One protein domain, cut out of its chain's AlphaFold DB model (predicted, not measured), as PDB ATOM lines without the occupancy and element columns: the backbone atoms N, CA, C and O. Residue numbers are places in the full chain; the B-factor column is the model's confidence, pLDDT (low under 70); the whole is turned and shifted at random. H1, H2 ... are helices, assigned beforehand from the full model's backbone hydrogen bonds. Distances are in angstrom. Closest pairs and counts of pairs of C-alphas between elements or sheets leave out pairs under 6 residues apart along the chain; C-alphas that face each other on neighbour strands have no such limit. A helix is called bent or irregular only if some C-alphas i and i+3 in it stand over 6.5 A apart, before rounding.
ATOM      1  N   LEU A 102      35.531   7.149 -59.200       88.06
ATOM      2  CA  LEU A 102      34.496   6.271 -58.636       88.06
ATOM      3  C   LEU A 102      33.789   6.906 -57.432       88.06
ATOM      4  O   LEU A 102      32.578   6.757 -57.252       88.06
ATOM      5  N   PHE A 103      34.546   7.610 -56.589       88.94
ATOM      6  CA  PHE A 103      33.986   8.320 -55.447       88.94
ATOM      7  C   PHE A 103      33.111   9.498 -55.894       88.94
ATOM      8  O   PHE A 103      32.016   9.683 -55.361       88.94
ATOM      9  N   TYR A 104      33.555  10.252 -56.902       92.06
ATOM     10  CA  TYR A 104      32.778  11.333 -57.501       92.06
ATOM     11  C   TYR A 104      31.477  10.824 -58.142       92.06
ATOM     12  O   TYR A 104      30.410  11.326 -57.798       92.06
ATOM     13  N   GLU A 105      31.545   9.805 -59.002       92.06
ATOM     14  CA  GLU A 105      30.387   9.227 -59.709       92.06
ATOM     15  C   GLU A 105      29.309   8.709 -58.751       92.06
ATOM     16  O   GLU A 105      28.114   8.787 -59.028       92.06
ATOM     17  N   ARG A 106      29.706   8.223 -57.573       91.56
ATOM     18  CA  ARG A 106      28.756   7.787 -56.546       91.56
ATOM     19  C   ARG A 106      28.043   8.955 -55.863       91.56
ATOM     20  O   ARG A 106      26.841   8.889 -55.599       91.56
ATOM     21  N   TRP A 107      28.789   9.991 -55.492       93.50
ATOM     22  CA  TRP A 107      28.284  11.025 -54.588       93.50
ATOM     23  C   TRP A 107      27.731  12.250 -55.305       93.50
ATOM     24  O   TRP A 107      26.741  12.806 -54.838       93.50
ATOM     25  N   ALA A 108      28.313  12.657 -56.432       93.19
ATOM     26  CA  ALA A 108      27.881  13.856 -57.142       93.19
ATOM     27  C   ALA A 108      26.409  13.779 -57.591       93.19
ATOM     28  O   ALA A 108      25.671  14.711 -57.267       93.19
ATOM     29  N   PRO A 109      25.911  12.685 -58.211       95.06
ATOM     30  CA  PRO A 109      24.495  12.580 -58.571       95.06
ATOM     31  C   PRO A 109      23.576  12.599 -57.347       95.06
ATOM     32  O   PRO A 109      22.525  13.232 -57.364       95.06
ATOM     33  N   THR A 110      23.994  11.949 -56.258       93.81
ATOM     34  CA  THR A 110      23.234  11.902 -55.000       93.81
ATOM     35  C   THR A 110      23.080  13.300 -54.391       93.81
ATOM     36  O   THR A 110      22.000  13.657 -53.935       93.81
ATOM     37  N   ILE A 111      24.138  14.116 -54.421       93.12
ATOM     38  CA  ILE A 111      24.096  15.499 -53.928       93.12
ATOM     39  C   ILE A 111      23.277  16.395 -54.866       93.12
ATOM     40  O   ILE A 111      22.510  17.221 -54.386       93.12
ATOM     41  N   LEU A 112      23.417  16.239 -56.188       92.88
ATOM     42  CA  LEU A 112      22.674  17.038 -57.170       92.88
ATOM     43  C   LEU A 112      21.164  16.776 -57.124       92.88
ATOM     44  O   LEU A 112      20.384  17.694 -57.355       92.88
ATOM     45  N   ASN A 113      20.758  15.549 -56.796       93.25
ATOM     46  CA  ASN A 113      19.349  15.168 -56.666       93.25
ATOM     47  C   ASN A 113      18.754  15.487 -55.286       93.25
ATOM     48  O   ASN A 113      17.557  15.284 -55.069       93.25
ATOM     49  N   CYS A 114      19.570  15.984 -54.353       91.75
ATOM     50  CA  CYS A 114      19.117  16.375 -53.028       91.75
ATOM     51  C   CYS A 114      18.071  17.485 -53.139       91.75
ATOM     52  O   CYS A 114      18.318  18.514 -53.758       91.75
ATOM     53  N   SER A 115      16.920  17.304 -52.493       92.38
ATOM     54  CA  SER A 115      15.800  18.253 -52.558       92.38
ATOM     55  C   SER A 115      15.550  18.985 -51.239       92.38
ATOM     56  O   SER A 115      14.771  19.937 -51.190       92.38
ATOM     57  N   SER A 116      16.184  18.547 -50.147       92.44
ATOM     58  CA  SER A 116      15.936  19.098 -48.815       92.44
ATOM     59  C   SER A 116      17.189  19.166 -47.948       92.44
ATOM     60  O   SER A 116      18.136  18.398 -48.094       92.44
ATOM     61  N   ARG A 117      17.167  20.053 -46.952       89.81
ATOM     62  CA  ARG A 117      18.252  20.164 -45.970       89.81
ATOM     63  C   ARG A 117      18.462  18.881 -45.155       89.81
ATOM     64  O   ARG A 117      19.595  18.547 -44.832       89.81
ATOM     65  N   THR A 118      17.387  18.182 -44.798       90.19
ATOM     66  CA  THR A 118      17.463  16.930 -44.025       90.19
ATOM     67  C   THR A 118      18.119  15.811 -44.823       90.19
ATOM     68  O   THR A 118      18.877  15.020 -44.272       90.19
ATOM     69  N   GLU A 119      17.870  15.772 -46.130       91.69
ATOM     70  CA  GLU A 119      18.528  14.841 -47.041       91.69
ATOM     71  C   GLU A 119      20.018  15.187 -47.194       91.69
ATOM     72  O   GLU A 119      20.875  14.309 -47.074       91.69
ATOM     73  N   LEU A 120      20.350  16.479 -47.309       91.62
ATOM     74  CA  LEU A 120      21.739  16.941 -47.318       91.62
ATOM     75  C   LEU A 120      22.490  16.561 -46.030       91.62
ATOM     76  O   LEU A 120      23.661  16.196 -46.097       91.62
ATOM     77  N   ASP A 121      21.830  16.597 -44.867       89.56
ATOM     78  CA  ASP A 121      22.405  16.158 -43.585       89.56
ATOM     79  C   ASP A 121      22.781  14.671 -43.593       89.56
ATOM     80  O   ASP A 121      23.870  14.295 -43.134       89.56
ATOM     81  N   THR A 122      21.894  13.825 -44.127       90.94
ATOM     82  CA  THR A 122      22.155  12.387 -44.270       90.94
ATOM     83  C   THR A 122      23.286  12.126 -45.258       90.94
ATOM     84  O   THR A 122      24.258  11.456 -44.911       90.94
ATOM     85  N   ILE A 123      23.244  12.767 -46.431       90.94
ATOM     86  CA  ILE A 123      24.267  12.633 -47.472       90.94
ATOM     87  C   ILE A 123      25.631  13.087 -46.949       90.94
ATOM     88  O   ILE A 123      26.614  12.372 -47.104       90.94
ATOM     89  N   ALA A 124      25.715  14.246 -46.291       88.56
ATOM     90  CA  ALA A 124      26.973  14.770 -45.762       88.56
ATOM     91  C   ALA A 124      27.568  13.875 -44.662       88.56
ATOM     92  O   ALA A 124      28.792  13.770 -44.539       88.56
ATOM     93  N   SER A 125      26.720  13.217 -43.866       87.25
ATOM     94  CA  SER A 125      27.161  12.262 -42.847       87.25
ATOM     95  C   SER A 125      27.695  10.973 -43.469       87.25
ATOM     96  O   SER A 125      28.791  10.530 -43.113       87.25
ATOM     97  N   ASP A 126      26.976  10.409 -44.437       89.19
ATOM     98  CA  ASP A 126      27.380   9.178 -45.116       89.19
ATOM     99  C   ASP A 126      28.612   9.394 -46.005       89.19
ATOM    100  O   ASP A 126      29.505   8.547 -46.072       89.19
ATOM    101  N   LEU A 127      28.722  10.561 -46.637       89.00
ATOM    102  CA  LEU A 127      29.888  10.958 -47.418       89.00
ATOM    103  C   LEU A 127      31.145  11.008 -46.545       89.00
ATOM    104  O   LEU A 127      32.160  10.424 -46.915       89.00
ATOM    105  N   ALA A 128      31.077  11.627 -45.361       84.88
ATOM    106  CA  ALA A 128      32.214  11.707 -44.442       84.88
ATOM    107  C   ALA A 128      32.673  10.320 -43.948       84.88
ATOM    108  O   ALA A 128      33.874  10.039 -43.919       84.88
ATOM    109  N   THR A 129      31.734   9.424 -43.618       84.69
ATOM    110  CA  THR A 129      32.073   8.056 -43.180       84.69
ATOM    111  C   THR A 129      32.732   7.242 -44.293       84.69
ATOM    112  O   THR A 129      33.732   6.562 -44.051       84.69
ATOM    113  N   ASN A 130      32.238   7.353 -45.531       85.81
ATOM    114  CA  ASN A 130      32.845   6.685 -46.682       85.81
ATOM    115  C   ASN A 130      34.223   7.264 -47.027       85.81
ATOM    116  O   ASN A 130      35.133   6.502 -47.365       85.81
ATOM    117  N   TRP A 131      34.406   8.578 -46.878       86.12
ATOM    118  CA  TRP A 131      35.699   9.238 -47.062       86.12
ATOM    119  C   TRP A 131      36.767   8.653 -46.131       86.12
ATOM    120  O   TRP A 131      37.864   8.287 -46.563       86.12
ATOM    121  N   HIS A 132      36.423   8.510 -44.849       77.25
ATOM    122  CA  HIS A 132      37.310   7.931 -43.846       77.25
ATOM    123  C   HIS A 132      37.589   6.442 -44.116       77.25
ATOM    124  O   HIS A 132      38.735   5.995 -44.067       77.25
ATOM    125  N   ALA A 133      36.560   5.668 -44.476       80.94
ATOM    126  CA  ALA A 133      36.689   4.235 -44.733       80.94
ATOM    127  C   ALA A 133      37.605   3.905 -45.925       80.94
ATOM    128  O   ALA A 133      38.351   2.924 -45.873       80.94
ATOM    129  N   LEU A 134      37.554   4.695 -47.001       78.19
ATOM    130  CA  LEU A 134      38.381   4.468 -48.191       78.19
ATOM    131  C   LEU A 134      39.843   4.858 -47.967       78.19
ATOM    132  O   LEU A 134      40.743   4.159 -48.426       78.19
ATOM    133  N   THR A 135      40.092   5.907 -47.187       74.31
ATOM    134  CA  THR A 135      41.454   6.396 -46.932       74.31
ATOM    135  C   THR A 135      42.211   5.580 -45.880       74.31
ATOM    136  O   THR A 135      43.428   5.431 -45.980       74.31
ATOM    137  N   LEU A 136      41.507   4.927 -44.947       70.31
ATOM    138  CA  LEU A 136      42.084   3.936 -44.021       70.31
ATOM    139  C   LEU A 136      42.582   2.662 -44.721       70.31
ATOM    140  O   LEU A 136      43.608   2.095 -44.332       70.31
ATOM    141  N   LYS A 137      41.855   2.187 -45.741       60.00
ATOM    142  CA  LYS A 137      42.187   0.938 -46.446       60.00
ATOM    143  C   LYS A 137      43.488   1.050 -47.248       60.00
ATOM    144  O   LYS A 137      44.228   0.074 -47.315       60.00
ATOM    145  N   GLN A 168      65.370 -12.864 -55.101       76.12
ATOM    146  CA  GLN A 168      64.851 -12.561 -53.771       76.12
ATOM    147  C   GLN A 168      65.750 -11.573 -53.011       76.12
ATOM    148  O   GLN A 168      65.251 -10.598 -52.450       76.12
ATOM    149  N   GLN A 169      67.074 -11.748 -53.059       80.56
ATOM    150  CA  GLN A 169      68.036 -10.827 -52.441       80.56
ATOM    151  C   GLN A 169      68.000  -9.444 -53.106       80.56
ATOM    152  O   GLN A 169      68.037  -8.423 -52.415       80.56
ATOM    153  N   GLN A 170      67.847  -9.385 -54.434       81.44
ATOM    154  CA  GLN A 170      67.713  -8.116 -55.154       81.44
ATOM    155  C   GLN A 170      66.407  -7.386 -54.789       81.44
ATOM    156  O   GLN A 170      66.418  -6.171 -54.572       81.44
ATOM    157  N   ARG A 171      65.288  -8.115 -54.646       81.00
ATOM    158  CA  ARG A 171      63.993  -7.552 -54.220       81.00
ATOM    159  C   ARG A 171      64.052  -6.999 -52.793       81.00
ATOM    160  O   ARG A 171      63.602  -5.877 -52.558       81.00
ATOM    161  N   VAL A 172      64.660  -7.735 -51.860       82.69
ATOM    162  CA  VAL A 172      64.861  -7.278 -50.472       82.69
ATOM    163  C   VAL A 172      65.746  -6.030 -50.429       82.69
ATOM    164  O   VAL A 172      65.404  -5.060 -49.751       82.69
ATOM    165  N   ARG A 173      66.834  -5.993 -51.212       83.00
ATOM    166  CA  ARG A 173      67.708  -4.815 -51.329       83.00
ATOM    167  C   ARG A 173      66.958  -3.582 -51.827       83.00
ATOM    168  O   ARG A 173      67.068  -2.531 -51.203       83.00
ATOM    169  N   ARG A 174      66.154  -3.706 -52.891       83.62
ATOM    170  CA  ARG A 174      65.332  -2.596 -53.412       83.62
ATOM    171  C   ARG A 174      64.326  -2.098 -52.374       83.62
ATOM    172  O   ARG A 174      64.248  -0.894 -52.151       83.62
ATOM    173  N   LYS A 175      63.627  -3.005 -51.680       86.56
ATOM    174  CA  LYS A 175      62.667  -2.650 -50.618       86.56
ATOM    175  C   LYS A 175      63.344  -1.910 -49.461       86.56
ATOM    176  O   LYS A 175      62.838  -0.892 -48.998       86.56
ATOM    177  N   ASN A 176      64.504  -2.388 -49.014       86.38
ATOM    178  CA  ASN A 176      65.265  -1.744 -47.942       86.38
ATOM    179  C   ASN A 176      65.806  -0.378 -48.370       86.38
ATOM    180  O   ASN A 176      65.777   0.563 -47.580       86.38
ATOM    181  N   ASN A 177      66.253  -0.251 -49.620       87.25
ATOM    182  CA  ASN A 177      66.722   1.023 -50.144       87.25
ATOM    183  C   ASN A 177      65.568   2.033 -50.231       87.25
ATOM    184  O   ASN A 177      65.688   3.125 -49.692       87.25
ATOM    185  N   ALA A 178      64.411   1.644 -50.776       86.81
ATOM    186  CA  ALA A 178      63.221   2.498 -50.829       86.81
ATOM    187  C   ALA A 178      62.798   3.003 -49.436       86.81
ATOM    188  O   ALA A 178      62.537   4.190 -49.262       86.81
ATOM    189  N   LYS A 179      62.825   2.134 -48.414       88.81
ATOM    190  CA  LYS A 179      62.577   2.535 -47.018       88.81
ATOM    191  C   LYS A 179      63.590   3.569 -46.517       88.81
ATOM    192  O   LYS A 179      63.197   4.541 -45.876       88.81
ATOM    193  N   ARG A 180      64.883   3.379 -46.811       85.50
ATOM    194  CA  ARG A 180      65.947   4.331 -46.436       85.50
ATOM    195  C   ARG A 180      65.772   5.676 -47.139       85.50
ATOM    196  O   ARG A 180      65.859   6.703 -46.474       85.50
ATOM    197  N   TRP A 181      65.469   5.671 -48.435       84.31
ATOM    198  CA  TRP A 181      65.188   6.881 -49.212       84.31
ATOM    199  C   TRP A 181      63.957   7.628 -48.694       84.31
ATOM    200  O   TRP A 181      64.025   8.835 -48.476       84.31
ATOM    201  N   ALA A 182      62.861   6.921 -48.405       89.06
ATOM    202  CA  ALA A 182      61.662   7.519 -47.820       89.06
ATOM    203  C   ALA A 182      61.943   8.136 -46.437       89.06
ATOM    204  O   ALA A 182      61.520   9.259 -46.155       89.06
ATOM    205  N   ALA A 183      62.702   7.441 -45.583       87.19
ATOM    206  CA  ALA A 183      63.108   7.957 -44.278       87.19
ATOM    207  C   ALA A 183      64.007   9.202 -44.397       87.19
ATOM    208  O   ALA A 183      63.794  10.177 -43.673       87.19
ATOM    209  N   ALA A 184      64.963   9.194 -45.331       89.50
ATOM    210  CA  ALA A 184      65.844  10.326 -45.604       89.50
ATOM    211  C   ALA A 184      65.063  11.538 -46.134       89.50
ATOM    212  O   ALA A 184      65.219  12.637 -45.608       89.50
ATOM    213  N   SER A 185      64.162  11.335 -47.097       90.75
ATOM    214  CA  SER A 185      63.295  12.391 -47.631       90.75
ATOM    215  C   SER A 185      62.403  12.995 -46.538       90.75
ATOM    216  O   SER A 185      62.341  14.215 -46.377       90.75
ATOM    217  N   LYS A 186      61.808  12.155 -45.677       90.69
ATOM    218  CA  LYS A 186      61.028  12.610 -44.512       90.69
ATOM    219  C   LYS A 186      61.867  13.451 -43.547       90.69
ATOM    220  O   LYS A 186      61.370  14.438 -43.007       90.69
ATOM    221  N   LEU A 187      63.127  13.076 -43.320       90.75
ATOM    222  CA  LEU A 187      64.046  13.832 -42.473       90.75
ATOM    223  C   LEU A 187      64.447  15.171 -43.115       90.75
ATOM    224  O   LEU A 187      64.466  16.188 -42.428       90.75
ATOM    225  N   GLN A 188      64.699  15.199 -44.423       92.62
ATOM    226  CA  GLN A 188      64.999  16.427 -45.165       92.62
ATOM    227  C   GLN A 188      63.812  17.396 -45.159       92.62
ATOM    228  O   GLN A 188      63.984  18.584 -44.887       92.62
ATOM    229  N   ALA A 189      62.595  16.899 -45.391       91.62
ATOM    230  CA  ALA A 189      61.375  17.695 -45.277       91.62
ATOM    231  C   ALA A 189      61.188  18.237 -43.848       91.62
ATOM    232  O   ALA A 189      60.854  19.409 -43.661       91.62
ATOM    233  N   LEU A 190      61.466  17.408 -42.834       91.06
ATOM    234  CA  LEU A 190      61.446  17.832 -41.436       91.06
ATOM    235  C   LEU A 190      62.493  18.916 -41.159       91.06
ATOM    236  O   LEU A 190      62.182  19.862 -40.447       91.06
ATOM    237  N   PHE A 191      63.696  18.813 -41.729       93.31
ATOM    238  CA  PHE A 191      64.756  19.806 -41.555       93.31
ATOM    239  C   PHE A 191      64.382  21.149 -42.183       93.31
ATOM    240  O   PHE A 191      64.531  22.174 -41.528       93.31
ATOM    241  N   LYS A 192      63.810  21.147 -43.396       90.31
ATOM    242  CA  LYS A 192      63.338  22.371 -44.067       90.31
ATOM    243  C   LYS A 192      62.298  23.134 -43.239       90.31
ATOM    244  O   LYS A 192      62.295  24.358 -43.249       90.31
ATOM    245  N   ARG A 193      61.416  22.420 -42.528       88.06
ATOM    246  CA  ARG A 193      60.306  23.020 -41.766       88.06
ATOM    247  C   ARG A 193      60.658  23.293 -40.298       88.06
ATOM    248  O   ARG A 193      60.249  24.306 -39.748       88.06
ATOM    249  N   TYR A 194      61.414  22.391 -39.672       88.56
ATOM    250  CA  TYR A 194      61.768  22.405 -38.248       88.56
ATOM    251  C   TYR A 194      63.212  21.901 -38.023       88.56
ATOM    252  O   TYR A 194      63.407  20.786 -37.521       88.56
ATOM    253  N   PRO A 195      64.242  22.718 -38.325       89.44
ATOM    254  CA  PRO A 195      65.645  22.290 -38.324       89.44
ATOM    255  C   PRO A 195      66.085  21.655 -37.000       89.44
ATOM    256  O   PRO A 195      66.619  20.548 -36.978       89.44
ATOM    257  N   LYS A 196      65.764  22.303 -35.869       87.69
ATOM    258  CA  LYS A 196      66.120  21.817 -34.524       87.69
ATOM    259  C   LYS A 196      65.526  20.437 -34.231       87.69
ATOM    260  O   LYS A 196      66.200  19.586 -33.667       87.69
ATOM    261  N   ARG A 197      64.274  20.191 -34.633       85.50
ATOM    262  CA  ARG A 197      63.593  18.905 -34.411       85.50
ATOM    263  C   ARG A 197      64.186  17.796 -35.280       85.50
ATOM    264  O   ARG A 197      64.287  16.663 -34.821       85.50
ATOM    265  N   ALA A 198      64.577  18.112 -36.514       89.88
ATOM    266  CA  ALA A 198      65.250  17.163 -37.392       89.88
ATOM    267  C   ALA A 198      66.622  16.754 -36.846       89.88
ATOM    268  O   ALA A 198      66.901  15.560 -36.798       89.88
ATOM    269  N   VAL A 199      67.424  17.713 -36.365       90.00
ATOM    270  CA  VAL A 199      68.729  17.434 -35.740       90.00
ATOM    271  C   VAL A 199      68.573  16.501 -34.542       90.00
ATOM    272  O   VAL A 199      69.201  15.448 -34.524       90.00
ATOM    273  N   ARG A 200      67.659  16.800 -33.607       88.00
ATOM    274  CA  ARG A 200      67.379  15.908 -32.463       88.00
ATOM    275  C   ARG A 200      67.019  14.493 -32.903       88.00
ATOM    276  O   ARG A 200      67.514  13.523 -32.349       88.00
ATOM    277  N   LYS A 201      66.197  14.374 -33.950       87.19
ATOM    278  CA  LYS A 201      65.788  13.077 -34.496       87.19
ATOM    279  C   LYS A 201      66.954  12.291 -35.108       87.19
ATOM    280  O   LYS A 201      66.956  11.071 -34.994       87.19
ATOM    281  N   VAL A 202      67.921  12.961 -35.743       89.56
ATOM    282  CA  VAL A 202      69.163  12.323 -36.230       89.56
ATOM    283  C   VAL A 202      70.033  11.868 -35.064       89.56
ATOM    284  O   VAL A 202      70.578  10.772 -35.112       89.56
ATOM    285  N   LEU A 203      70.126  12.690 -34.020       91.38
ATOM    286  CA  LEU A 203      70.913  12.406 -32.819       91.38
ATOM    287  C   LEU A 203      70.246  11.388 -31.875       91.38
ATOM    288  O   LEU A 203      70.850  10.992 -30.886       91.38
ATOM    289  N   GLY A 204      69.015  10.951 -32.165       84.38
ATOM    290  CA  GLY A 204      68.262  10.030 -31.307       84.38
ATOM    291  C   GLY A 204      67.757  10.663 -30.005       84.38
ATOM    292  O   GLY A 204      67.281   9.949 -29.127       84.38
ATOM    293  N   GLU A 205      67.825  11.989 -29.877       86.19
ATOM    294  CA  GLU A 205      67.344  12.713 -28.705       86.19
ATOM    295  C   GLU A 205      65.810  12.688 -28.669       86.19
ATOM    296  O   GLU A 205      65.127  13.181 -29.578       86.19
ATOM    297  N   THR A 206      65.246  12.135 -27.598       72.81
ATOM    298  CA  THR A 206      63.819  12.273 -27.314       72.81
ATOM    299  C   THR A 206      63.526  13.731 -26.957       72.81
ATOM    300  O   THR A 206      64.336  14.429 -26.346       72.81
ATOM    301  N   SER A 207      62.376  14.254 -27.396       68.44
ATOM    302  CA  SER A 207      61.962  15.603 -27.006       68.44
ATOM    303  C   SER A 207      61.873  15.666 -25.488       68.44
ATOM    304  O   SER A 207      61.097  14.908 -24.910       68.44
ATOM    305  N   GLN A 208      62.649  16.557 -24.871       71.12
ATOM    306  CA  GLN A 208      62.579  16.796 -23.434       71.12
ATOM    307  C   GLN A 208      61.124  17.066 -23.047       71.12
ATOM    308  O   GLN A 208      60.494  17.984 -23.580       71.12
ATOM    309  N   SER A 209      60.587  16.228 -22.163       77.00
ATOM    310  CA  SER A 209      59.363  16.551 -21.448       77.00
ATOM    311  C   SER A 209      59.612  17.819 -20.641       77.00
ATOM    312  O   SER A 209      60.731  18.086 -20.200       77.00
ATOM    313  N   TYR A 210      58.575  18.634 -20.477       82.31
ATOM    314  CA  TYR A 210      58.674  19.777 -19.587       82.31
ATOM    315  C   TYR A 210      58.937  19.266 -18.165       82.31
ATOM    316  O   TYR A 210      58.110  18.555 -17.602       82.31
ATOM    317  N   THR A 211      60.107  19.586 -17.616       86.19
ATOM    318  CA  THR A 211      60.542  19.179 -16.270       86.19
ATOM    319  C   THR A 211      60.305  20.262 -15.216       86.19
ATOM    320  O   THR A 211      60.707  20.095 -14.068       86.19
ATOM    321  N   GLY A 212      59.682  21.386 -15.585       88.38
ATOM    322  CA  GLY A 212      59.373  22.464 -14.648       88.38
ATOM    323  C   GLY A 212      58.111  22.201 -13.821       88.38
ATOM    324  O   GLY A 212      57.317  21.308 -14.116       88.38
ATOM    325  N   SER A 213      57.909  23.012 -12.783       93.88
ATOM    326  CA  SER A 213      56.675  23.009 -11.986       93.88
ATOM    327  C   SER A 213      55.470  23.479 -12.808       93.88
ATOM    328  O   SER A 213      55.617  24.329 -13.687       93.88
ATOM    329  N   SER A 214      54.266  23.023 -12.460       91.62
ATOM    330  CA  SER A 214      53.014  23.516 -13.054       91.62
ATOM    331  C   SER A 214      52.850  25.038 -12.930       91.62
ATOM    332  O   SER A 214      52.355  25.673 -13.857       91.62
ATOM    333  N   GLU A 215      53.318  25.635 -11.833       93.81
ATOM    334  CA  GLU A 215      53.278  27.083 -11.604       93.81
ATOM    335  C   GLU A 215      54.170  27.852 -12.587       93.81
ATOM    336  O   GLU A 215      53.719  28.809 -13.210       93.81
ATOM    337  N   ALA A 216      55.401  27.386 -12.819       91.75
ATOM    338  CA  ALA A 216      56.288  27.954 -13.837       91.75
ATOM    339  C   ALA A 216      55.698  27.854 -15.256       91.75
ATOM    340  O   ALA A 216      55.859  28.779 -16.053       91.75
ATOM    341  N   ALA A 217      54.985  26.770 -15.577       90.69
ATOM    342  CA  ALA A 217      54.269  26.655 -16.847       90.69
ATOM    343  C   ALA A 217      53.115  27.662 -16.924       90.69
ATOM    344  O   ALA A 217      52.968  28.345 -17.934       90.69
ATOM    345  N   ALA A 218      52.328  27.795 -15.855       90.94
ATOM    346  CA  ALA A 218      51.233  28.757 -15.787       90.94
ATOM    347  C   ALA A 218      51.735  30.203 -15.907       90.94
ATOM    348  O   ALA A 218      51.154  30.984 -16.657       90.94
ATOM    349  N   LEU A 219      52.838  30.547 -15.237       92.31
ATOM    350  CA  LEU A 219      53.498  31.845 -15.369       92.31
ATOM    351  C   LEU A 219      53.999  32.071 -16.793       92.31
ATOM    352  O   LEU A 219      53.712  33.114 -17.360       92.31
ATOM    353  N   PHE A 220      54.669  31.091 -17.406       89.19
ATOM    354  CA  PHE A 220      55.107  31.205 -18.797       89.19
ATOM    355  C   PHE A 220      53.932  31.453 -19.747       89.19
ATOM    356  O   PHE A 220      54.016  32.323 -20.611       89.19
ATOM    357  N   LEU A 221      52.832  30.712 -19.587       91.88
ATOM    358  CA  LEU A 221      51.637  30.884 -20.408       91.88
ATOM    359  C   LEU A 221      51.010  32.261 -20.195       91.88
ATOM    360  O   LEU A 221      50.693  32.924 -21.179       91.88
ATOM    361  N   LYS A 222      50.894  32.719 -18.943       90.31
ATOM    362  CA  LYS A 222      50.458  34.084 -18.630       90.31
ATOM    363  C   LYS A 222      51.369  35.097 -19.312       90.31
ATOM    364  O   LYS A 222      50.928  35.800 -20.200       90.31
ATOM    365  N   THR A 223      52.671  35.082 -19.052       88.75
ATOM    366  CA  THR A 223      53.614  36.030 -19.665       88.75
ATOM    367  C   THR A 223      53.614  35.991 -21.201       88.75
ATOM    368  O   THR A 223      53.805  37.022 -21.837       88.75
ATOM    369  N   THR A 224      53.408  34.824 -21.814       89.00
ATOM    370  CA  THR A 224      53.474  34.662 -23.278       89.00
ATOM    371  C   THR A 224      52.176  35.059 -23.980       89.00
ATOM    372  O   THR A 224      52.218  35.602 -25.085       89.00
ATOM    373  N   TYR A 225      51.023  34.751 -23.385       88.19
ATOM    374  CA  TYR A 225      49.715  34.890 -24.037       88.19
ATOM    375  C   TYR A 225      48.837  35.986 -23.437       88.19
ATOM    376  O   TYR A 225      47.924  36.465 -24.110       88.19
ATOM    377  N   GLU A 226      49.118  36.421 -22.211       86.81
ATOM    378  CA  GLU A 226      48.516  37.602 -21.606       86.81
ATOM    379  C   GLU A 226      49.161  38.824 -22.256       86.81
ATOM    380  O   GLU A 226      50.172  39.370 -21.814       86.81
ATOM    381  N   LYS A 227      48.606  39.218 -23.402       77.69
ATOM    382  CA  LYS A 227      48.982  40.476 -24.031       77.69
ATOM    383  C   LYS A 227      48.570  41.600 -23.078       77.69
ATOM    384  O   LYS A 227      47.391  41.648 -22.713       77.69
ATOM    385  N   PRO A 228      49.486  42.500 -22.681       80.81
ATOM    386  CA  PRO A 228      49.095  43.666 -21.909       80.81
ATOM    387  C   PRO A 228      48.050  44.447 -22.706       80.81
ATOM    388  O   PRO A 228      48.115  44.514 -23.938       80.81
ATOM    389  N   ARG A 229      47.068  45.017 -22.001       82.88
ATOM    390  CA  ARG A 229      46.107  45.924 -22.629       82.88
ATOM    391  C   ARG A 229      46.907  47.028 -23.333       82.88
ATOM    392  O   ARG A 229      47.769  47.617 -22.677       82.88
ATOM    393  N   PRO A 230      46.661  47.294 -24.628       87.06
ATOM    394  CA  PRO A 230      47.353  48.373 -25.315       87.06
ATOM    395  C   PRO A 230      47.102  49.694 -24.574       87.06
ATOM    396  O   PRO A 230      46.017  49.871 -23.998       87.06
ATOM    397  N   PRO A 231      48.095  50.594 -24.528       93.25
ATOM    398  CA  PRO A 231      47.944  51.878 -23.866       93.25
ATOM    399  C   PRO A 231      46.773  52.662 -24.487       93.25
ATOM    400  O   PRO A 231      46.457  52.466 -25.663       93.25
ATOM    401  N   PRO A 232      46.103  53.537 -23.714       92.88
ATOM    402  CA  PRO A 232      44.950  54.296 -24.199       92.88
ATOM    403  C   PRO A 232      45.229  55.056 -25.499       92.88
ATOM    404  O   PRO A 232      44.377  55.065 -26.382       92.88
ATOM    405  N   ASP A 233      46.433  55.608 -25.647       94.00
ATOM    406  CA  ASP A 233      46.841  56.355 -26.838       94.00
ATOM    407  C   ASP A 233      46.872  55.470 -28.091       94.00
ATOM    408  O   ASP A 233      46.331  55.859 -29.121       94.00
ATOM    409  N   ASP A 234      47.392  54.239 -28.002       92.69
ATOM    410  CA  ASP A 234      47.383  53.285 -29.123       92.69
ATOM    411  C   ASP A 234      45.953  52.900 -29.518       92.69
ATOM    412  O   ASP A 234      45.657  52.703 -30.696       92.69
ATOM    413  N   ILE A 235      45.050  52.801 -28.537       91.75
ATOM    414  CA  ILE A 235      43.630  52.543 -28.794       91.75
ATOM    415  C   ILE A 235      43.010  53.732 -29.534       91.75
ATOM    416  O   ILE A 235      42.256  53.514 -30.478       91.75
ATOM    417  N   LEU A 236      43.326  54.967 -29.134       93.50
ATOM    418  CA  LEU A 236      42.838  56.177 -29.799       93.50
ATOM    419  C   LEU A 236      43.394  56.307 -31.218       93.50
ATOM    420  O   LEU A 236      42.630  56.602 -32.130       93.50
ATOM    421  N   VAL A 237      44.679  56.014 -31.428       93.44
ATOM    422  CA  VAL A 237      45.306  55.998 -32.760       93.44
ATOM    423  C   VAL A 237      44.677  54.921 -33.644       93.44
ATOM    424  O   VAL A 237      44.332  55.194 -34.788       93.44
ATOM    425  N   ALA A 238      44.476  53.709 -33.123       90.44
ATOM    426  CA  ALA A 238      43.819  52.638 -33.867       90.44
ATOM    427  C   ALA A 238      42.354  52.971 -34.185       90.44
ATOM    428  O   ALA A 238      41.867  52.615 -35.255       90.44
ATOM    429  N   ARG A 239      41.658  53.661 -33.271       91.75
ATOM    430  CA  ARG A 239      40.286  54.135 -33.479       91.75
ATOM    431  C   ARG A 239      40.236  55.206 -34.561       91.75
ATOM    432  O   ARG A 239      39.481  55.041 -35.504       91.75
ATOM    433  N   ALA A 240      41.088  56.225 -34.473       91.81
ATOM    434  CA  ALA A 240      41.202  57.261 -35.494       91.81
ATOM    435  C   ALA A 240      41.519  56.649 -36.866       91.81
ATOM    436  O   ALA A 240      40.834  56.944 -37.832       91.81
ATOM    437  N   ALA A 241      42.462  55.703 -36.938       90.00
ATOM    438  CA  ALA A 241      42.779  54.995 -38.178       90.00
ATOM    439  C   ALA A 241      41.606  54.152 -38.715       90.00
ATOM    440  O   ALA A 241      41.458  54.013 -39.925       90.00
ATOM    441  N   TYR A 242      40.784  53.568 -37.836       89.50
ATOM    442  CA  TYR A 242      39.579  52.833 -38.225       89.50
ATOM    443  C   TYR A 242      38.471  53.767 -38.728       89.50
ATOM    444  O   TYR A 242      37.812  53.446 -39.717       89.50
ATOM    445  N   ASP A 243      38.292  54.910 -38.065       89.25
ATOM    446  CA  ASP A 243      37.277  55.919 -38.379       89.25
ATOM    447  C   ASP A 243      37.633  56.695 -39.665       89.25
ATOM    448  O   ASP A 243      36.752  57.029 -40.453       89.25
ATOM    449  N   GLU A 244      38.925  56.933 -39.918       89.94
ATOM    450  CA  GLU A 244      39.456  57.507 -41.166       89.94
ATOM    451  C   GLU A 244      39.482  56.500 -42.322       89.94
ATOM    452  O   GLU A 244      39.671  56.877 -43.484       89.94
ATOM    453  N   CYS A 245      39.312  55.210 -42.029       85.25
ATOM    454  CA  CYS A 245      39.290  54.186 -43.054       85.25
ATOM    455  C   CYS A 245      38.034  54.381 -43.910       85.25
ATOM    456  O   CYS A 245      36.905  54.265 -43.433       85.25
ATOM    457  N   LEU A 246      38.229  54.674 -45.196       82.38
ATOM    458  CA  LEU A 246      37.139  54.785 -46.157       82.38
ATOM    459  C   LEU A 246      36.593  53.386 -46.450       82.38
ATOM    460  O   LEU A 246      37.032  52.709 -47.378       82.38
ATOM    461  N   TRP A 247      35.641  52.948 -45.630       82.25
ATOM    462  CA  TRP A 247      34.828  51.767 -45.891       82.25
ATOM    463  C   TRP A 247      33.892  52.085 -47.056       82.25
ATOM    464  O   TRP A 247      32.753  52.506 -46.859       82.25
ATOM    465  N   THR A 248      34.385  51.945 -48.286       84.31
ATOM    466  CA  THR A 248      33.510  52.008 -49.454       84.31
ATOM    467  C   THR A 248      32.521  50.852 -49.354       84.31
ATOM    468  O   THR A 248      32.959  49.722 -49.104       84.31
ATOM    469  N   PRO A 249      31.209  51.098 -49.522       82.94
ATOM    470  CA  PRO A 249      30.270  49.998 -49.633       82.94
ATOM    471  C   PRO A 249      30.749  49.082 -50.769       82.94
ATOM    472  O   PRO A 249      31.235  49.595 -51.785       82.94
ATOM    473  N   PRO A 250      30.703  47.753 -50.575       85.75
ATOM    474  CA  PRO A 250      31.098  46.818 -51.620       85.75
ATOM    475  C   PRO A 250      30.287  47.122 -52.878       85.75
ATOM    476  O   PRO A 250      29.106  47.463 -52.783       85.75
ATOM    477  N   SER A 251      30.931  47.039 -54.040       89.94
ATOM    478  CA  SER A 251      30.225  47.221 -55.306       89.94
ATOM    479  C   SER A 251      29.175  46.120 -55.492       89.94
ATOM    480  O   SER A 251      29.283  45.046 -54.892       89.94
ATOM    481  N   ASP A 252      28.172  46.353 -56.340       90.00
ATOM    482  CA  ASP A 252      27.202  45.304 -56.686       90.00
ATOM    483  C   ASP A 252      27.900  44.068 -57.278       90.00
ATOM    484  O   ASP A 252      27.492  42.940 -56.999       90.00
ATOM    485  N   ASP A 253      29.008  44.262 -57.999       90.25
ATOM    486  CA  ASP A 253      29.850  43.177 -58.506       90.25
ATOM    487  C   ASP A 253      30.501  42.381 -57.359       90.25
ATOM    488  O   ASP A 253      30.462  41.148 -57.371       90.25
ATOM    489  N   ASP A 254      31.028  43.049 -56.325       87.88
ATOM    490  CA  ASP A 254      31.602  42.386 -55.143       87.88
ATOM    491  C   ASP A 254      30.536  41.615 -54.358       87.88
ATOM    492  O   ASP A 254      30.764  40.485 -53.918       87.88
ATOM    493  N   LEU A 255      29.351  42.208 -54.194       87.94
ATOM    494  CA  LEU A 255      28.214  41.550 -53.555       87.94
ATOM    495  C   LEU A 255      27.753  40.341 -54.367       87.94
ATOM    496  O   LEU A 255      27.485  39.286 -53.787       87.94
ATOM    497  N   SER A 256      27.720  40.457 -55.696       88.19
ATOM    498  CA  SER A 256      27.389  39.344 -56.582       88.19
ATOM    499  C   SER A 256      28.397  38.204 -56.428       88.19
ATOM    500  O   SER A 256      27.989  37.059 -56.237       88.19
ATOM    501  N   LEU A 257      29.699  38.501 -56.363       84.94
ATOM    502  CA  LEU A 257      30.748  37.503 -56.171       84.94
ATOM    503  C   LEU A 257      30.624  36.798 -54.813       84.94
ATOM    504  O   LEU A 257      30.742  35.577 -54.736       84.94
ATOM    505  N   LEU A 258      30.343  37.549 -53.744       83.06
ATOM    506  CA  LEU A 258      30.123  37.000 -52.401       83.06
ATOM    507  C   LEU A 258      28.808  36.217 -52.275       83.06
ATOM    508  O   LEU A 258      28.665  35.412 -51.354       83.06
ATOM    509  N   SER A 259      27.857  36.446 -53.184       85.94
ATOM    510  CA  SER A 259      26.572  35.743 -53.237       85.94
ATOM    511  C   SER A 259      26.637  34.389 -53.957       85.94
ATOM    512  O   SER A 259      25.657  33.640 -53.942       85.94
ATOM    513  N   LEU A 260      27.778  34.061 -54.570       87.62
ATOM    514  CA  LEU A 260      27.989  32.816 -55.298       87.62
ATOM    515  C   LEU A 260      28.651  31.745 -54.415       87.62
ATOM    516  O   LEU A 260      29.447  32.058 -53.524       87.62
ATOM    517  N   PRO A 261      28.363  30.453 -54.666       90.06
ATOM    518  CA  PRO A 261      29.114  29.375 -54.043       90.06
ATOM    519  C   PRO A 261      30.595  29.423 -54.472       90.06
ATOM    520  O   PRO A 261      30.907  29.860 -55.582       90.06
ATOM    521  N   PRO A 262      31.521  28.942 -53.621       89.94
ATOM    522  CA  PRO A 262      32.948  28.963 -53.923       89.94
ATOM    523  C   PRO A 262      33.259  28.140 -55.173       89.94
ATOM    524  O   PRO A 262      32.795  27.005 -55.310       89.94
ATOM    525  N   SER A 263      34.096  28.684 -56.056       91.12
ATOM    526  CA  SER A 263      34.449  28.001 -57.303       91.12
ATOM    527  C   SER A 263      35.375  26.807 -57.060       91.12
ATOM    528  O   SER A 263      36.172  26.785 -56.112       91.12
ATOM    529  N   ARG A 264      35.370  25.830 -57.976       92.69
ATOM    530  CA  ARG A 264      36.327  24.709 -57.957       92.69
ATOM    531  C   ARG A 264      37.782  25.140 -57.778       92.69
ATOM    532  O   ARG A 264      38.539  24.494 -57.051       92.69
ATOM    533  N   GLN A 265      38.193  26.224 -58.437       91.62
ATOM    534  CA  GLN A 265      39.570  26.717 -58.375       91.62
ATOM    535  C   GLN A 265      39.919  27.242 -56.980       91.62
ATOM    536  O   GLN A 265      40.989  26.922 -56.454       91.62
ATOM    537  N   GLU A 266      39.011  27.987 -56.348       90.94
ATOM    538  CA  GLU A 266      39.175  28.470 -54.975       90.94
ATOM    539  C   GLU A 266      39.245  27.318 -53.977       90.94
ATOM    540  O   GLU A 266      40.097  27.319 -53.079       90.94
ATOM    541  N   ILE A 267      38.383  26.313 -54.152       91.44
ATOM    542  CA  ILE A 267      38.364  25.103 -53.330       91.44
ATOM    543  C   ILE A 267      39.699  24.370 -53.464       91.44
ATOM    544  O   ILE A 267      40.362  24.115 -52.456       91.44
ATOM    545  N   ALA A 268      40.143  24.091 -54.690       90.25
ATOM    546  CA  ALA A 268      41.406  23.408 -54.947       90.25
ATOM    547  C   ALA A 268      42.610  24.200 -54.406       90.25
ATOM    548  O   ALA A 268      43.532  23.623 -53.823       90.25
ATOM    549  N   TYR A 269      42.608  25.527 -54.555       89.56
ATOM    550  CA  TYR A 269      43.653  26.398 -54.020       89.56
ATOM    551  C   TYR A 269      43.709  26.349 -52.489       89.56
ATOM    552  O   TYR A 269      44.787  26.179 -51.908       89.56
ATOM    553  N   LYS A 270      42.553  26.448 -51.820       88.50
ATOM    554  CA  LYS A 270      42.462  26.335 -50.357       88.50
ATOM    555  C   LYS A 270      42.885  24.952 -49.877       88.50
ATOM    556  O   LYS A 270      43.659  24.871 -48.924       88.50
ATOM    557  N   LEU A 271      42.458  23.891 -50.558       88.12
ATOM    558  CA  LEU A 271      42.808  22.515 -50.215       88.12
ATOM    559  C   LEU A 271      44.321  22.278 -50.311       88.12
ATOM    560  O   LEU A 271      44.916  21.727 -49.392       88.12
ATOM    561  N   LYS A 272      44.980  22.797 -51.358       87.38
ATOM    562  CA  LYS A 272      46.447  22.728 -51.508       87.38
ATOM    563  C   LYS A 272      47.209  23.461 -50.399       87.38
ATOM    564  O   LYS A 272      48.326  23.070 -50.064       87.38
ATOM    565  N   ARG A 273      46.647  24.547 -49.856       85.38
ATOM    566  CA  ARG A 273      47.265  25.339 -48.776       85.38
ATOM    567  C   ARG A 273      46.923  24.829 -47.380       85.38
ATOM    568  O   ARG A 273      47.603  25.213 -46.425       85.38
ATOM    569  N   ALA A 274      45.891  24.003 -47.248       82.19
ATOM    570  CA  ALA A 274      45.479  23.448 -45.974       82.19
ATOM    571  C   ALA A 274      46.585  22.540 -45.418       82.19
ATOM    572  O   ALA A 274      47.028  21.580 -46.043       82.19
ATOM    573  N   SER A 275      47.068  22.856 -44.218       79.88
ATOM    574  CA  SER A 275      47.882  21.916 -43.454       79.88
ATOM    575  C   SER A 275      46.970  20.885 -42.807       79.88
ATOM    576  O   SER A 275      45.959  21.284 -42.234       79.88
ATOM    577  N   ASN A 276      47.361  19.609 -42.806       78.69
ATOM    578  CA  ASN A 276      46.650  18.582 -42.040       78.69
ATOM    579  C   ASN A 276      46.513  19.018 -40.578       78.69
ATOM    580  O   ASN A 276      47.507  19.144 -39.856       78.69
ATOM    581  N   THR A 277      45.278  19.297 -40.182       72.00
ATOM    582  CA  THR A 277      44.863  19.506 -38.800       72.00
ATOM    583  C   THR A 277      44.571  18.153 -38.158       72.00
ATOM    584  O   THR A 277      44.562  17.128 -38.839       72.00
ATOM    585  N   SER A 278      44.362  18.134 -36.838       70.62
ATOM    586  CA  SER A 278      43.813  16.929 -36.202       70.62
ATOM    587  C   SER A 278      42.459  16.601 -36.846       70.62
ATOM    588  O   SER A 278      41.733  17.548 -37.170       70.62
ATOM    589  N   PRO A 279      42.139  15.316 -37.066       75.50
ATOM    590  CA  PRO A 279      40.840  14.935 -37.597       75.50
ATOM    591  C   PRO A 279      39.731  15.420 -36.658       75.50
ATOM    592  O   PRO A 279      39.882  15.377 -35.433       75.50
ATOM    593  N   GLY A 280      38.635  15.907 -37.234       69.75
ATOM    594  CA  GLY A 280      37.426  16.258 -36.506       69.75
ATOM    595  C   GLY A 280      36.673  15.020 -36.015       69.75
ATOM    596  O   GLY A 280      37.153  13.890 -36.106       69.75
ATOM    597  N   ALA A 281      35.454  15.223 -35.514       70.25
ATOM    598  CA  ALA A 281      34.591  14.139 -35.027       70.25
ATOM    599  C   ALA A 281      34.233  13.087 -36.102       70.25
ATOM    600  O   ALA A 281      33.760  12.003 -35.774       70.25
ATOM    601  N   ASP A 282      34.445  13.406 -37.378       72.56
ATOM    602  CA  ASP A 282      34.277  12.527 -38.536       72.56
ATOM    603  C   ASP A 282      35.503  11.664 -38.856       72.56
ATOM    604  O   ASP A 282      35.415  10.787 -39.711       72.56
ATOM    605  N   GLY A 283      36.647  11.900 -38.212       75.12
ATOM    606  CA  GLY A 283      37.875  11.141 -38.467       75.12
ATOM    607  C   GLY A 283      38.588  11.496 -39.779       75.12
ATOM    608  O   GLY A 283      39.673  10.982 -40.037       75.12
ATOM    609  N   VAL A 284      38.017  12.374 -40.608       80.56
ATOM    610  CA  VAL A 284      38.570  12.767 -41.914       80.56
ATOM    611  C   VAL A 284      39.689  13.790 -41.716       80.56
ATOM    612  O   VAL A 284      39.544  14.699 -40.910       80.56
ATOM    613  N   GLU A 285      40.799  13.709 -42.446       84.81
ATOM    614  CA  GLU A 285      41.822  14.766 -42.500       84.81
ATOM    615  C   GLU A 285      41.840  15.471 -43.873       84.81
ATOM    616  O   GLU A 285      41.392  14.928 -44.881       84.81
ATOM    617  N   TYR A 286      42.434  16.670 -43.969       84.75
ATOM    618  CA  TYR A 286      42.574  17.369 -45.262       84.75
ATOM    619  C   TYR A 286      43.344  16.555 -46.316       84.75
ATOM    620  O   TYR A 286      43.034  16.653 -47.501       84.75
ATOM    621  N   LYS A 287      44.304  15.713 -45.905       84.56
ATOM    622  CA  LYS A 287      44.996  14.779 -46.812       84.56
ATOM    623  C   LYS A 287      44.040  13.762 -47.436       84.56
ATOM    624  O   LYS A 287      44.251  13.371 -48.575       84.56
ATOM    625  N   ASP A 288      43.023  13.332 -46.695       85.75
ATOM    626  CA  ASP A 288      42.072  12.319 -47.141       85.75
ATOM    627  C   ASP A 288      41.164  12.936 -48.197       85.75
ATOM    628  O   ASP A 288      40.945  12.353 -49.260       85.75
ATOM    629  N   ILE A 289      40.754  14.184 -47.958       87.75
ATOM    630  CA  ILE A 289      40.045  15.015 -48.932       87.75
ATOM    631  C   ILE A 289      40.890  15.222 -50.188       87.75
ATOM    632  O   ILE A 289      40.423  14.978 -51.292       87.75
ATOM    633  N   GLN A 290      42.163  15.584 -50.036       88.31
ATOM    634  CA  GLN A 290      43.064  15.797 -51.167       88.31
ATOM    635  C   GLN A 290      43.343  14.522 -51.982       88.31
ATOM    636  O   GLN A 290      43.659  14.628 -53.163       88.31
ATOM    637  N   ARG A 291      43.241  13.331 -51.382       86.12
ATOM    638  CA  ARG A 291      43.418  12.047 -52.081       86.12
ATOM    639  C   ARG A 291      42.228  11.712 -52.981       86.12
ATOM    640  O   ARG A 291      42.441  11.346 -54.130       86.12
ATOM    641  N   LEU A 292      41.003  11.840 -52.465       88.31
ATOM    642  CA  LEU A 292      39.781  11.457 -53.190       88.31
ATOM    643  C   LEU A 292      39.158  12.603 -54.000       88.31
ATOM    644  O   LEU A 292      38.408  12.343 -54.931       88.31
ATOM    645  N   ASP A 293      39.484  13.858 -53.689       89.88
ATOM    646  CA  ASP A 293      39.051  15.028 -54.455       89.88
ATOM    647  C   ASP A 293      40.165  16.096 -54.558       89.88
ATOM    648  O   ASP A 293      40.035  17.215 -54.048       89.88
ATOM    649  N   PRO A 294      41.291  15.797 -55.236       88.06
ATOM    650  CA  PRO A 294      42.421  16.726 -55.357       88.06
ATOM    651  C   PRO A 294      42.067  18.026 -56.087       88.06
ATOM    652  O   PRO A 294      42.758  19.039 -55.940       88.06
ATOM    653  N   SER A 295      41.026  17.983 -56.918       88.88
ATOM    654  CA  SER A 295      40.620  19.090 -57.775       88.88
ATOM    655  C   SER A 295      39.374  19.824 -57.284       88.88
ATOM    656  O   SER A 295      38.972  20.775 -57.946       88.88
ATOM    657  N   GLY A 296      38.789  19.414 -56.154       89.62
ATOM    658  CA  GLY A 296      37.624  20.056 -55.546       89.62
ATOM    659  C   GLY A 296      36.309  19.873 -56.310       89.62
ATOM    660  O   GLY A 296      35.411  20.684 -56.115       89.62
ATOM    661  N   ARG A 297      36.192  18.874 -57.198       93.56
ATOM    662  CA  ARG A 297      34.988  18.641 -58.024       93.56
ATOM    663  C   ARG A 297      33.793  18.247 -57.174       93.56
ATOM    664  O   ARG A 297      32.702  18.768 -57.358       93.56
ATOM    665  N   LEU A 298      33.990  17.300 -56.261       92.94
ATOM    666  CA  LEU A 298      32.905  16.825 -55.412       92.94
ATOM    667  C   LEU A 298      32.541  17.890 -54.379       92.94
ATOM    668  O   LEU A 298      31.366  18.121 -54.100       92.94
ATOM    669  N   LEU A 299      33.559  18.564 -53.839       92.88
ATOM    670  CA  LEU A 299      33.363  19.674 -52.919       92.88
ATOM    671  C   LEU A 299      32.615  20.846 -53.560       92.88
ATOM    672  O   LEU A 299      31.805  21.452 -52.875       92.88
ATOM    673  N   GLU A 300      32.842  21.160 -54.835       94.69
ATOM    674  CA  GLU A 300      32.087  22.193 -55.560       94.69
ATOM    675  C   GLU A 300      30.586  21.881 -55.568       94.69
ATOM    676  O   GLU A 300      29.781  22.708 -55.140       94.69
ATOM    677  N   VAL A 301      30.218  20.653 -55.947       94.44
ATOM    678  CA  VAL A 301      28.823  20.185 -55.939       94.44
ATOM    679  C   VAL A 301      28.230  20.240 -54.527       94.44
ATOM    680  O   VAL A 301      27.118  20.729 -54.323       94.44
ATOM    681  N   LEU A 302      28.993  19.794 -53.527       93.06
ATOM    682  CA  LEU A 302      28.573  19.820 -52.129       93.06
ATOM    683  C   LEU A 302      28.370  21.247 -51.612       93.06
ATOM    684  O   LEU A 302      27.358  21.526 -50.974       93.06
ATOM    685  N   TYR A 303      29.296  22.166 -51.889       92.31
ATOM    686  CA  TYR A 303      29.173  23.558 -51.463       92.31
ATOM    687  C   TYR A 303      28.034  24.280 -52.177       92.31
ATOM    688  O   TYR A 303      27.360  25.076 -51.529       92.31
ATOM    689  N   ALA A 304      27.764  23.974 -53.449       92.31
ATOM    690  CA  ALA A 304      26.590  24.486 -54.147       92.31
ATOM    691  C   ALA A 304      25.285  24.038 -53.460       92.31
ATOM    692  O   ALA A 304      24.420  24.868 -53.175       92.31
ATOM    693  N   ALA A 305      25.171  22.758 -53.086       92.69
ATOM    694  CA  ALA A 305      24.015  22.256 -52.339       92.69
ATOM    695  C   ALA A 305      23.888  22.907 -50.947       92.69
ATOM    696  O   ALA A 305      22.797  23.289 -50.524       92.69
ATOM    697  N   VAL A 306      25.005  23.103 -50.239       92.19
ATOM    698  CA  VAL A 306      25.044  23.813 -48.947       92.19
ATOM    699  C   VAL A 306      24.654  25.286 -49.092       92.19
ATOM    700  O   VAL A 306      24.045  25.862 -48.184       92.19
ATOM    701  N   TRP A 307      25.006  25.909 -50.215       91.19
ATOM    702  CA  TRP A 307      24.618  27.279 -50.525       91.19
ATOM    703  C   TRP A 307      23.098  27.397 -50.658       91.19
ATOM    704  O   TRP A 307      22.502  28.276 -50.034       91.19
ATOM    705  N   LEU A 308      22.478  26.450 -51.371       90.88
ATOM    706  CA  LEU A 308      21.041  26.412 -51.639       90.88
ATOM    707  C   LEU A 308      20.199  25.999 -50.417       90.88
ATOM    708  O   LEU A 308      19.241  26.682 -50.065       90.88
ATOM    709  N   TYR A 309      20.555  24.901 -49.742       91.12
ATOM    710  CA  TYR A 309      19.750  24.306 -48.661       91.12
ATOM    711  C   TYR A 309      20.207  24.699 -47.247       91.12
ATOM    712  O   TYR A 309      19.511  24.451 -46.256       91.12
ATOM    713  N   GLY A 310      21.372  25.337 -47.134       89.50
ATOM    714  CA  GLY A 310      21.973  25.749 -45.871       89.50
ATOM    715  C   GLY A 310      22.965  24.740 -45.285       89.50
ATOM    716  O   GLY A 310      23.129  23.620 -45.755       89.50
ATOM    717  N   ILE A 311      23.654  25.168 -44.220       88.56
ATOM    718  CA  ILE A 311      24.736  24.395 -43.593       88.56
ATOM    719  C   ILE A 311      24.172  23.144 -42.896       88.56
ATOM    720  O   ILE A 311      23.294  23.294 -42.024       88.56
ATOM    721  N   PRO A 312      24.714  21.949 -43.207       86.56
ATOM    722  CA  PRO A 312      24.327  20.707 -42.567       86.56
ATOM    723  C   PRO A 312      24.505  20.734 -41.046       86.56
ATOM    724  O   PRO A 312      25.468  21.299 -40.519       86.56
ATOM    725  N   THR A 313      23.595  20.116 -40.303       84.19
ATOM    726  CA  THR A 313      23.660  20.027 -38.837       84.19
ATOM    727  C   THR A 313      24.889  19.254 -38.371       84.19
ATOM    728  O   THR A 313      25.555  19.683 -37.424       84.19
ATOM    729  N   CYS A 314      25.266  18.196 -39.095       75.69
ATOM    730  CA  CYS A 314      26.469  17.414 -38.823       75.69
ATOM    731  C   CYS A 314      27.766  18.237 -38.917       75.69
ATOM    732  O   CYS A 314      28.787  17.819 -38.385       75.69
ATOM    733  N   TRP A 315      27.752  19.406 -39.567       78.44
ATOM    734  CA  TRP A 315      28.917  20.289 -39.696       78.44
ATOM    735  C   TRP A 315      29.044  21.318 -38.570       78.44
ATOM    736  O   TRP A 315      30.092  21.939 -38.417       78.44
ATOM    737  N   LYS A 316      28.001  21.502 -37.757       72.06
ATOM    738  CA  LYS A 316      28.052  22.403 -36.595       72.06
ATOM    739  C   LYS A 316      28.857  21.814 -35.434       72.06
ATOM    740  O   LYS A 316      29.310  22.547 -34.562       72.06
TER     741      LYS A 316
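AT A GLANCE: This is residues 102 to 137 and 168 to 316 of the 332 residues of an uncharacterized protein of Daphnia pulex (UniProt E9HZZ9). A small helical body and a separate long helix are joined by a wide, open arc of chain. In the body H1, H2 and H10 form a bundle, H9 crosses H2, and H8 meets H9 and one end of H10; away from it H4 folds back at the end of H3, and residues 208 to 257, with H5, H6 and most of H7, swing through open space back toward the body. The printed part has 185 residues with ten named helices, H1 to H10 in chain order, and no named strand; the class is all helix. The whole is extended and flat, with a radius of gyration of the C-alphas of 24.7 A and spans of 67 by 58 by 31 A.

HOW THE PARTS SIT: H3, residues 168 to 193, touches H4, residues 195 to 203, with residues 187 to 191 alone. They form a helical hairpin, opposite ways at a tilt of 38 degrees, only just steep; the closest C-alphas, of Phe 191 and Ala 198, are 5.0 A apart. H3 is apart from the other helices. H1, residues 102 to 112, H2, residues 117 to 137, and H10, residues 297 to 309, form an up and down bundle, each running against the one before it in the chain. H1 and H2, a hairpin, touch at a shallow tilt of 8 degrees, the closest C-alphas being those of Ile 111 and Ile 123, 7.1 A. H1 touches H10 the same way at a shallow tilt of 17 degrees, with Tyr 104 and Leu 298 closest, their C-alphas 5.9 A apart. H2 touches H9, residues 286 to 292, about perpendicular at 87 degrees, with residues 131 to 135 alone; the closest C-alphas, of Thr 135 and Asp 288, are 6.0 A apart. H8, residues 264 to 273, only just touches H9, with 3 pairs of C-alphas within 8 A, the closest those of Leu 271 and Gln 290, 6.8 A. H8 and H10 touch only at their ends, where the closest C-alphas, of Arg 264 and Glu 300, are 5.5 A apart. H5, residues 214 to 225, H6, residues 232 to 243, and H7, residues 252 to 258, touch no helix. Every O i to N i+4 pair is within hydrogen-bond range in H3 to H10, against 5 of 7 in H1 and 16 of 17 in H2.

IN THESE COORDINATES: H3 is 37.8 A from first to last C-alpha, beginning at (64.851, -12.561, -53.771); H2 is 30.7 A and H10 18.8 A, ending at (19.750, 24.306, -48.661). H1 is only just irregular: C-alphas 106 and 109 are 6.7 A apart.

THE WHOLE: The C-alphas farthest apart, of Gln 168 and Asp 233, are 76.2 A apart. Residues 138 to 167 are cut out, with 27.4 A between C-alphas 137 and 168. The link from H8 to H9 is long. Residues 137, 207 and 280 have pLDDT under 70.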